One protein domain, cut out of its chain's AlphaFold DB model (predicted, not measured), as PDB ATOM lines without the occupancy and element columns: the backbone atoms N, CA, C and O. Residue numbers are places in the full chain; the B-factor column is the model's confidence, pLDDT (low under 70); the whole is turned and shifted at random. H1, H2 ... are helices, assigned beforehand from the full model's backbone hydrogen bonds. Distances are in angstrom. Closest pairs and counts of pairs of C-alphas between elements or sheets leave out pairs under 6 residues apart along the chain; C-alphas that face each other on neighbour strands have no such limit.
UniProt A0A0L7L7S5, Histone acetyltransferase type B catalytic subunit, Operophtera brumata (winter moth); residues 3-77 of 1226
ATOM      1  N   ASP A   3     204.920 174.966 168.958       54.03
ATOM      2  CA  ASP A   3     203.841 175.257 169.919       54.03
ATOM      3  C   ASP A   3     203.034 176.518 169.560       54.03
ATOM      4  O   ASP A   3     201.852 176.620 169.875       54.03
ATOM      5  N   ALA A   4     203.652 177.465 168.843       59.06
ATOM      6  CA  ALA A   4     203.003 178.701 168.411       59.06
ATOM      7  C   ALA A   4     201.965 178.487 167.295       59.06
ATOM      8  O   ALA A   4     201.123 179.355 167.092       59.06
ATOM      9  N   LEU A   5     202.006 177.353 166.583       66.25
ATOM     10  CA  LEU A   5     201.103 177.039 165.468       66.25
ATOM     11  C   LEU A   5     200.075 175.949 165.809       66.25
ATOM     12  O   LEU A   5     199.126 175.763 165.055       66.25
ATOM     13  N   CYS A   6     200.209 175.256 166.946       65.50
ATOM     14  CA  CYS A   6     199.282 174.187 167.338       65.50
ATOM     15  C   CYS A   6     197.825 174.659 167.477       65.50
ATOM     16  O   CYS A   6     196.921 173.885 167.193       65.50
ATOM     17  N   HIS A   7     197.586 175.923 167.843       70.06
ATOM     18  CA  HIS A   7     196.235 176.495 167.945       70.06
ATOM     19  C   HIS A   7     195.548 176.742 166.585       70.06
ATOM     20  O   HIS A   7     194.363 177.056 166.555       70.06
ATOM     21  N   LEU A   8     196.277 176.612 165.469       71.94
ATOM     22  CA  LEU A   8     195.739 176.702 164.105       71.94
ATOM     23  C   LEU A   8     195.360 175.324 163.532       71.94
ATOM     24  O   LEU A   8     194.882 175.241 162.404       71.94
ATOM     25  N   VAL A   9     195.574 174.243 164.293       74.06
ATOM     26  CA  VAL A   9     195.142 172.884 163.953       74.06
ATOM     27  C   VAL A   9     194.032 172.494 164.921       74.06
ATOM     28  O   VAL A   9     194.275 172.306 166.110       74.06
ATOM     29  N   VAL A  10     192.812 172.384 164.404       74.00
ATOM     30  CA  VAL A  10     191.587 172.189 165.190       74.00
ATOM     31  C   VAL A  10     190.821 170.953 164.721       74.00
ATOM     32  O   VAL A  10     190.888 170.590 163.544       74.00
ATOM     33  N   ASP A  11     190.094 170.295 165.625       74.88
ATOM     34  CA  ASP A  11     189.195 169.202 165.247       74.88
ATOM     35  C   ASP A  11     187.905 169.780 164.635       74.88
ATOM     36  O   ASP A  11     187.231 170.624 165.231       74.88
ATOM     37  N   GLY A  12     187.536 169.309 163.440       71.62
ATOM     38  CA  GLY A  12     186.290 169.699 162.778       71.62
ATOM     39  C   GLY A  12     185.032 169.317 163.566       71.62
ATOM     40  O   GLY A  12     184.007 169.972 163.405       71.62
ATOM     41  N   ASN A  13     185.111 168.311 164.445       73.88
ATOM     42  CA  ASN A  13     184.034 167.964 165.373       73.88
ATOM     43  C   ASN A  13     183.874 169.009 166.494       73.88
ATOM     44  O   ASN A  13     182.762 169.238 166.958       73.88
ATOM     45  N   GLU A  14     184.965 169.646 166.932       73.06
ATOM     46  CA  GLU A  14     184.946 170.636 168.022       73.06
ATOM     47  C   GLU A  14     184.620 172.052 167.520       73.06
ATOM     48  O   GLU A  14     184.019 172.830 168.256       73.06
ATOM     49  N   VAL A  15     184.968 172.381 166.268       77.50
ATOM     50  CA  VAL A  15     184.787 173.731 165.693       77.50
ATOM     51  C   VAL A  15     183.496 173.906 164.882       77.50
ATOM     52  O   VAL A  15     183.022 175.034 164.748       77.50
ATOM     53  N   LEU A  16     182.883 172.840 164.352       75.69
ATOM     54  CA  LEU A  16     181.602 172.969 163.646       75.69
ATOM     55  C   LEU A  16     180.428 173.016 164.638       75.69
ATOM     56  O   LEU A  16     179.883 171.985 165.024       75.69
ATOM     57  N   GLU A  17     180.011 174.218 165.027       79.62
ATOM     58  CA  GLU A  17     178.841 174.422 165.883       79.62
ATOM     59  C   GLU A  17     177.523 174.287 165.096       79.62
ATOM     60  O   GLU A  17     177.344 174.896 164.040       79.62
ATOM     61  N   LEU A  18     176.567 173.508 165.621       79.38
ATOM     62  CA  LEU A  18     175.217 173.385 165.067       79.38
ATOM     63  C   LEU A  18     174.183 173.883 166.091       79.38
ATOM     64  O   LEU A  18     174.037 173.288 167.157       79.38
ATOM     65  N   LYS A  19     173.428 174.938 165.754       78.56
ATOM     66  CA  LYS A  19     172.274 175.426 166.538       78.56
ATOM     67  C   LYS A  19     170.957 175.154 165.796       78.56
ATOM     68  O   LYS A  19     170.895 175.236 164.569       78.56
ATOM     69  N   LEU A  20     169.881 174.841 166.526       70.81
ATOM     70  CA  LEU A  20     168.529 174.618 165.972       70.81
ATOM     71  C   LEU A  20     167.568 175.749 166.362       70.81
ATOM     72  O   LEU A  20     166.609 175.541 167.107       70.81
ATOM     73  N   VAL A  21     167.855 176.931 165.821       68.62
ATOM     74  CA  VAL A  21     167.190 178.213 166.100       68.62
ATOM     75  C   VAL A  21     165.687 178.183 165.783       68.62
ATOM     76  O   VAL A  21     165.282 177.726 164.711       68.62
ATOM     77  N   ARG A  22     164.856 178.695 166.702       61.81
ATOM     78  CA  ARG A  22     163.396 178.865 166.554       61.81
ATOM     79  C   ARG A  22     162.925 180.263 166.949       61.81
ATOM     80  O   ARG A  22     161.990 180.775 166.336       61.81
ATOM     81  N   THR A  23     163.547 180.873 167.955       67.38
ATOM     82  CA  THR A  23     163.483 182.318 168.224       67.38
ATOM     83  C   THR A  23     164.873 182.929 168.089       67.38
ATOM     84  O   THR A  23     165.871 182.214 168.081       67.38
ATOM     85  N   GLN A  24     164.953 184.255 167.964       77.19
ATOM     86  CA  GLN A  24     166.236 184.960 167.879       77.19
ATOM     87  C   GLN A  24     167.122 184.680 169.110       77.19
ATOM     88  O   GLN A  24     168.328 184.513 168.967       77.19
ATOM     89  N   ASP A  25     166.509 184.514 170.284       76.94
ATOM     90  CA  ASP A  25     167.179 184.191 171.551       76.94
ATOM     91  C   ASP A  25     167.922 182.836 171.528       76.94
ATOM     92  O   ASP A  25     168.908 182.669 172.240       76.94
ATOM     93  N   ASP A  26     167.496 181.868 170.701       73.56
ATOM     94  CA  ASP A  26     168.197 180.581 170.560       73.56
ATOM     95  C   ASP A  26     169.592 180.749 169.918       73.56
ATOM     96  O   ASP A  26     170.454 179.892 170.084       73.56
ATOM     97  N   ILE A  27     169.834 181.838 169.177       77.44
ATOM     98  CA  ILE A  27     171.119 182.101 168.506       77.44
ATOM     99  C   ILE A  27     172.215 182.366 169.545       77.44
ATOM    100  O   ILE A  27     173.298 181.785 169.476       77.44
ATOM    101  N   GLU A  28     171.916 183.218 170.525       75.69
ATOM    102  CA  GLU A  28     172.840 183.627 171.592       75.69
ATOM    103  C   GLU A  28     172.850 182.641 172.776       75.69
ATOM    104  O   GLU A  28     173.609 182.814 173.725       75.69
ATOM    105  N   ASN A  29     172.025 181.588 172.729       76.81
ATOM    106  CA  ASN A  29     171.942 180.577 173.776       76.81
ATOM    107  C   ASN A  29     172.790 179.335 173.451       76.81
ATOM    108  O   ASN A  29     172.416 178.500 172.619       76.81
ATOM    109  N   ASP A  30     173.909 179.183 174.153       75.31
ATOM    110  CA  ASP A  30     174.860 178.081 173.970       75.31
ATOM    111  C   ASP A  30     174.356 176.724 174.504       75.31
ATOM    112  O   ASP A  30     174.839 175.681 174.065       75.31
ATOM    113  N   ASP A  31     173.307 176.687 175.345       74.00
ATOM    114  CA  ASP A  31     172.626 175.426 175.712       74.00
ATOM    115  C   ASP A  31     171.860 174.803 174.519       74.00
ATOM    116  O   ASP A  31     171.413 173.654 174.592       74.00
ATOM    117  N   THR A  32     171.663 175.553 173.424       68.69
ATOM    118  CA  THR A  32     171.030 175.053 172.187       68.69
ATOM    119  C   THR A  32     172.036 174.530 171.160       68.69
ATOM    120  O   THR A  32     171.631 173.863 170.199       68.69
ATOM    121  N   SER A  33     173.328 174.800 171.364       75.56
ATOM    122  CA  SER A  33     174.409 174.347 170.496       75.56
ATOM    123  C   SER A  33     174.728 172.877 170.699       75.56
ATOM    124  O   SER A  33     174.691 172.352 171.812       75.56
ATOM    125  N   PHE A  34     175.121 172.197 169.625       76.94
ATOM    126  CA  PHE A  34     175.713 170.867 169.719       76.94
ATOM    127  C   PHE A  34     176.763 170.620 168.636       76.94
ATOM    128  O   PHE A  34     176.582 170.953 167.465       76.94
ATOM    129  N   SER A  35     177.853 169.975 169.040       74.38
ATOM    130  CA  SER A  35     178.890 169.466 168.144       74.38
ATOM    131  C   SER A  35     178.412 168.224 167.374       74.38
ATOM    132  O   SER A  35     177.692 167.387 167.934       74.38
ATOM    133  N   PRO A  36     178.823 168.035 166.110       74.19
ATOM    134  CA  PRO A  36     178.631 166.787 165.382       74.19
ATOM    135  C   PRO A  36     179.564 165.687 165.912       74.19
ATOM    136  O   PRO A  36     180.738 165.920 166.173       74.19
ATOM    137  N   GLU A  37     179.075 164.446 165.993       66.19
ATOM    138  CA  GLU A  37     179.908 163.305 166.414       66.19
ATOM    139  C   GLU A  37     180.946 162.870 165.352       66.19
ATOM    140  O   GLU A  37     181.847 162.102 165.683       66.19
ATOM    141  N   MET A  38     180.787 163.261 164.072       67.44
ATOM    142  CA  MET A  38     181.551 162.711 162.933       67.44
ATOM    143  C   MET A  38     181.647 163.658 161.708       67.44
ATOM    144  O   MET A  38     180.925 163.477 160.726       67.44
ATOM    145  N   CYS A  39     182.600 164.592 161.681       67.81
ATOM    146  CA  CYS A  39     182.845 165.513 160.552       67.81
ATOM    147  C   CYS A  39     183.652 164.945 159.365       67.81
ATOM    148  O   CYS A  39     183.724 165.591 158.324       67.81
ATOM    149  N   HIS A  40     184.194 163.725 159.463       68.69
ATOM    150  CA  HIS A  40     185.103 163.093 158.481       68.69
ATOM    151  C   HIS A  40     184.636 162.992 157.008       68.69
ATOM    152  O   HIS A  40     185.409 162.565 156.154       68.69
ATOM    153  N   GLN A  41     183.382 163.332 156.692       61.75
ATOM    154  CA  GLN A  41     182.839 163.362 155.319       61.75
ATOM    155  C   GLN A  41     182.737 164.785 154.743       61.75
ATOM    156  O   GLN A  41     182.368 164.952 153.584       61.75
ATOM    157  N   ILE A  42     183.056 165.791 155.560       65.44
ATOM    158  CA  ILE A  42     183.011 167.230 155.266       65.44
ATOM    159  C   ILE A  42     184.399 167.865 155.513       65.44
ATOM    160  O   ILE A  42     184.594 169.050 155.267       65.44
ATOM    161  N   GLU A  43     185.391 167.092 155.977       63.41
ATOM    162  CA  GLU A  43     186.770 167.575 156.119       63.41
ATOM    163  C   GLU A  43     187.334 168.043 154.758       63.41
ATOM    164  O   GLU A  43     187.236 167.307 153.767       63.41
ATOM    165  N   PRO A  44     187.939 169.245 154.682       65.25
ATOM    166  CA  PRO A  44     188.628 169.697 153.480       65.25
ATOM    167  C   PRO A  44     189.868 168.840 153.192       65.25
ATOM    168  O   PRO A  44     190.408 168.152 154.062       65.25
ATOM    169  N   THR A  45     190.348 168.889 151.948       66.00
ATOM    170  CA  THR A  45     191.554 168.167 151.529       66.00
ATOM    171  C   THR A  45     192.789 168.800 152.170       66.00
ATOM    172  O   THR A  45     193.321 169.774 151.640       66.00
ATOM    173  N   LYS A  46     193.216 168.248 153.312       63.94
ATOM    174  CA  LYS A  46     194.287 168.790 154.162       63.94
ATOM    175  C   LYS A  46     195.537 169.135 153.361       63.94
ATOM    176  O   LYS A  46     196.108 168.277 152.684       63.94
ATOM    177  N   SER A  47     195.945 170.394 153.443       58.78
ATOM    178  CA  SER A  47     197.148 170.907 152.804       58.78
ATOM    179  C   SER A  47     198.307 170.926 153.806       58.78
ATOM    180  O   SER A  47     198.293 171.668 154.784       58.78
ATOM    181  N   ASP A  48     199.321 170.084 153.572       55.44
ATOM    182  CA  ASP A  48     200.454 169.851 154.489       55.44
ATOM    183  C   ASP A  48     201.463 171.030 154.548       55.44
ATOM    184  O   ASP A  48     202.666 170.864 154.338       55.44
ATOM    185  N   GLY A  49     200.989 172.247 154.850       59.12
ATOM    186  CA  GLY A  49     201.828 173.369 155.280       59.12
ATOM    187  C   GLY A  49     201.366 174.768 154.854       59.12
ATOM    188  O   GLY A  49     201.087 175.021 153.684       59.12
ATOM    189  N   MET A  50     201.415 175.710 155.807       60.38
ATOM    190  CA  MET A  50     201.392 177.184 155.652       60.38
ATOM    191  C   MET A  50     200.208 177.845 154.918       60.38
ATOM    192  O   MET A  50     200.107 179.072 154.941       60.38
ATOM    193  N   LYS A  51     199.295 177.087 154.313       70.00
ATOM    194  CA  LYS A  51     198.034 177.584 153.756       70.00
ATOM    195  C   LYS A  51     196.874 177.070 154.612       70.00
ATOM    196  O   LYS A  51     196.918 175.940 155.077       70.00
ATOM    197  N   ALA A  52     195.857 177.902 154.831       72.44
ATOM    198  CA  ALA A  52     194.628 177.460 155.484       72.44
ATOM    199  C   ALA A  52     193.803 176.573 154.534       72.44
ATOM    200  O   ALA A  52     193.718 176.857 153.333       72.44
ATOM    201  N   ASP A  53     193.193 175.523 155.080       77.38
ATOM    202  CA  ASP A  53     192.322 174.621 154.329       77.38
ATOM    203  C   ASP A  53     190.974 175.286 153.983       77.38
ATOM    204  O   ASP A  53     190.429 176.085 154.743       77.38
ATOM    205  N   ASP A  54     190.412 174.929 152.825       81.00
ATOM    206  CA  ASP A  54     189.148 175.471 152.303       81.00
ATOM    207  C   ASP A  54     187.921 174.817 152.973       81.00
ATOM    208  O   ASP A  54     187.241 173.963 152.398       81.00
ATOM    209  N   VAL A  55     187.670 175.190 154.233       79.81
ATOM    210  CA  VAL A  55     186.547 174.685 155.044       79.81
ATOM    211  C   VAL A  55     185.192 175.095 154.449       79.81
ATOM    212  O   VAL A  55     184.272 174.277 154.384       79.81
ATOM    213  N   GLU A  56     185.061 176.332 153.964       79.56
ATOM    214  CA  GLU A  56     183.808 176.837 153.388       79.56
ATOM    215  C   GLU A  56     183.470 176.104 152.079       79.56
ATOM    216  O   GLU A  56     182.377 175.550 151.935       79.56
ATOM    217  N   GLY A  57     184.434 175.967 151.164       80.25
ATOM    218  CA  GLY A  57     184.277 175.179 149.946       80.25
ATOM    219  C   GLY A  57     184.106 173.675 150.191       80.25
ATOM    220  O   GLY A  57     183.689 172.956 149.278       80.25
ATOM    221  N   ALA A  58     184.391 173.155 151.389       78.38
ATOM    222  CA  ALA A  58     184.009 171.801 151.796       78.38
ATOM    223  C   ALA A  58     182.538 171.731 152.257       78.38
ATOM    224  O   ALA A  58     181.792 170.882 151.765       78.38
ATOM    225  N   LEU A  59     182.090 172.667 153.101       75.88
ATOM    226  CA  LEU A  59     180.700 172.772 153.571       75.88
ATOM    227  C   LEU A  59     179.700 173.027 152.429       75.88
ATOM    228  O   LEU A  59     178.649 172.387 152.370       75.88
ATOM    229  N   ILE A  60     180.037 173.889 151.465       79.75
ATOM    230  CA  ILE A  60     179.163 174.215 150.320       79.75
ATOM    231  C   ILE A  60     178.827 172.977 149.464       79.75
ATOM    232  O   ILE A  60     177.778 172.940 148.826       79.75
ATOM    233  N   LYS A  61     179.661 171.925 149.475       75.75
ATOM    234  CA  LYS A  61     179.401 170.673 148.733       75.75
ATOM    235  C   LYS A  61     178.287 169.818 149.350       75.75
ATOM    236  O   LYS A  61     177.748 168.955 148.659       75.75
ATOM    237  N   VAL A  62     177.964 170.028 150.629       71.50
ATOM    238  CA  VAL A  62     176.929 169.278 151.368       71.50
ATOM    239  C   VAL A  62     175.716 170.133 151.755       71.50
ATOM    240  O   VAL A  62     174.674 169.581 152.103       71.50
ATOM    241  N   LEU A  63     175.816 171.462 151.653       72.94
ATOM    242  CA  LEU A  63     174.703 172.392 151.851       72.94
ATOM    243  C   LEU A  63     173.940 172.638 150.539       72.94
ATOM    244  O   LEU A  63     174.524 172.869 149.483       72.94
ATOM    245  N   SER A  64     172.609 172.631 150.604       66.62
ATOM    246  CA  SER A  64     171.755 172.974 149.462       66.62
ATOM    247  C   SER A  64     171.866 174.470 149.107       66.62
ATOM    248  O   SER A  64     171.855 175.292 150.027       66.62
ATOM    249  N   PRO A  65     171.905 174.854 147.813       66.25
ATOM    250  CA  PRO A  65     171.980 176.258 147.399       66.25
ATOM    251  C   PRO A  65     170.864 177.135 147.990       66.25
ATOM    252  O   PRO A  65     169.721 176.696 148.097       66.25
ATOM    253  N   GLY A  66     171.190 178.389 148.322       71.06
ATOM    254  CA  GLY A  66     170.245 179.360 148.901       71.06
ATOM    255  C   GLY A  66     170.329 179.541 150.424       71.06
ATOM    256  O   GLY A  66     169.462 180.201 151.003       71.06
ATOM    257  N   TYR A  67     171.360 178.984 151.071       77.50
ATOM    258  CA  TYR A  67     171.716 179.288 152.462       77.50
ATOM    259  C   TYR A  67     172.049 180.782 152.659       77.50
ATOM    260  O   TYR A  67     172.364 181.503 151.713       77.50
ATOM    261  N   THR A  68     171.969 181.255 153.903       77.75
ATOM    262  CA  THR A  68     172.258 182.644 154.301       77.75
ATOM    263  C   THR A  68     173.582 182.737 155.050       77.75
ATOM    264  O   THR A  68     173.768 182.027 156.032       77.75
ATOM    265  N   THR A  69     174.465 183.644 154.629       80.06
ATOM    266  CA  THR A  69     175.779 183.902 155.255       80.06
ATOM    267  C   THR A  69     175.794 185.113 156.200       80.06
ATOM    268  O   THR A  69     176.820 185.410 156.802       80.06
ATOM    269  N   ASN A  70     174.666 185.814 156.352       79.88
ATOM    270  CA  ASN A  70     174.477 186.921 157.294       79.88
ATOM    271  C   ASN A  70     173.316 186.601 158.253       79.88
ATOM    272  O   ASN A  70     172.301 186.032 157.840       79.88
ATOM    273  N   LEU A  71     173.486 186.984 159.520       75.75
ATOM    274  CA  LEU A  71     172.582 186.632 160.612       75.75
ATOM    275  C   LEU A  71     171.236 187.363 160.532       75.75
ATOM    276  O   LEU A  71     170.196 186.733 160.693       75.75
ATOM    277  N   ASP A  72     171.229 188.652 160.198       74.62
ATOM    278  CA  ASP A  72     170.000 189.448 160.061       74.62
ATOM    279  C   ASP A  72     169.099 188.890 158.946       74.62
ATOM    280  O   ASP A  72     167.884 188.794 159.096       74.62
ATOM    281  N   THR A  73     169.717 188.424 157.856       75.06
ATOM    282  CA  THR A  73     169.065 187.775 156.702       75.06
ATOM    283  C   THR A  73     168.571 186.354 157.016       75.06
ATOM    284  O   THR A  73     167.759 185.792 156.274       75.06
ATOM    285  N   PHE A  74     169.062 185.746 158.099       75.88
ATOM    286  CA  PHE A  74     168.550 184.490 158.649       75.88
ATOM    287  C   PHE A  74     167.384 184.754 159.616       75.88
ATOM    288  O   PHE A  74     166.323 184.148 159.476       75.88
ATOM    289  N   VAL A  75     167.532 185.728 160.523       71.31
ATOM    290  CA  VAL A  75     166.478 186.179 161.450       71.31
ATOM    291  C   VAL A  75     165.250 186.685 160.692       71.31
ATOM    292  O   VAL A  75     164.129 186.307 161.028       71.31
ATOM    293  N   SER A  76     165.429 187.430 159.597       69.25
ATOM    294  CA  SER A  76     164.328 187.919 158.754       69.25
ATOM    295  C   SER A  76     163.568 186.821 157.992       69.25
ATOM    296  O   SER A  76     162.649 187.136 157.238       69.25
ATOM    297  N   LYS A  77     163.958 185.545 158.128       64.00
ATOM    298  CA  LYS A  77     163.265 184.375 157.556       64.00
ATOM    299  C   LYS A  77     162.570 183.506 158.617       64.00
ATOM    300  O   LYS A  77     161.938 182.516 158.256       64.00
TER     301      LYS A  77
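This is residues 3 to 77 of the 1226 residues of the protein "Histone acetyltransferase type B catalytic subunit" of Operophtera brumata (winter moth) (UniProt A0A0L7L7S5). There is little regular structure here: a loose, winding chain with three very short helices set far apart, which folds back on itself in one loop after H1, residues 16 to 36, and in another before H2, residues 43 to 53. Asp 3 and Lys 77 lie at opposite ends of the long axis. The printed part has 75 residues, 13 of them in H1, H2 and H3, in that order, with no named strand; the class is all helix. It is loose, with a radius of gyration of the C-alphas of 14.8 A, and spans 41 by 28 by 22 A.

H1, residues 12 to 15, H2, residues 55 to 59, and H3, residues 72 to 75, are apart from each other. Residues 18 to 19 pair with residues 33 to 34, antiparallel. In H2 every O i to N i+4 pair is within hydrogen-bond range; H1 and H3 are too short for such a pair, and of their single O i to N i+3 pairs that of H3 is within range and that of H1 is not.

H1 begins at C-alpha 12 (186.290, 169.699, 162.778), H2 measures 6.3 A from first to last C-alpha, and H3 ends at C-alpha 75 (166.478, 186.179, 161.450).

The C-alphas of Asp 3 and Lys 77, the two farthest apart, are 43.4 A apart. The printed part has no cut, and both links are long, with 39 and 12 residues. Mean pLDDT of the printed part is 71.6; 26 residues are under 70, among them residues 37 to 50.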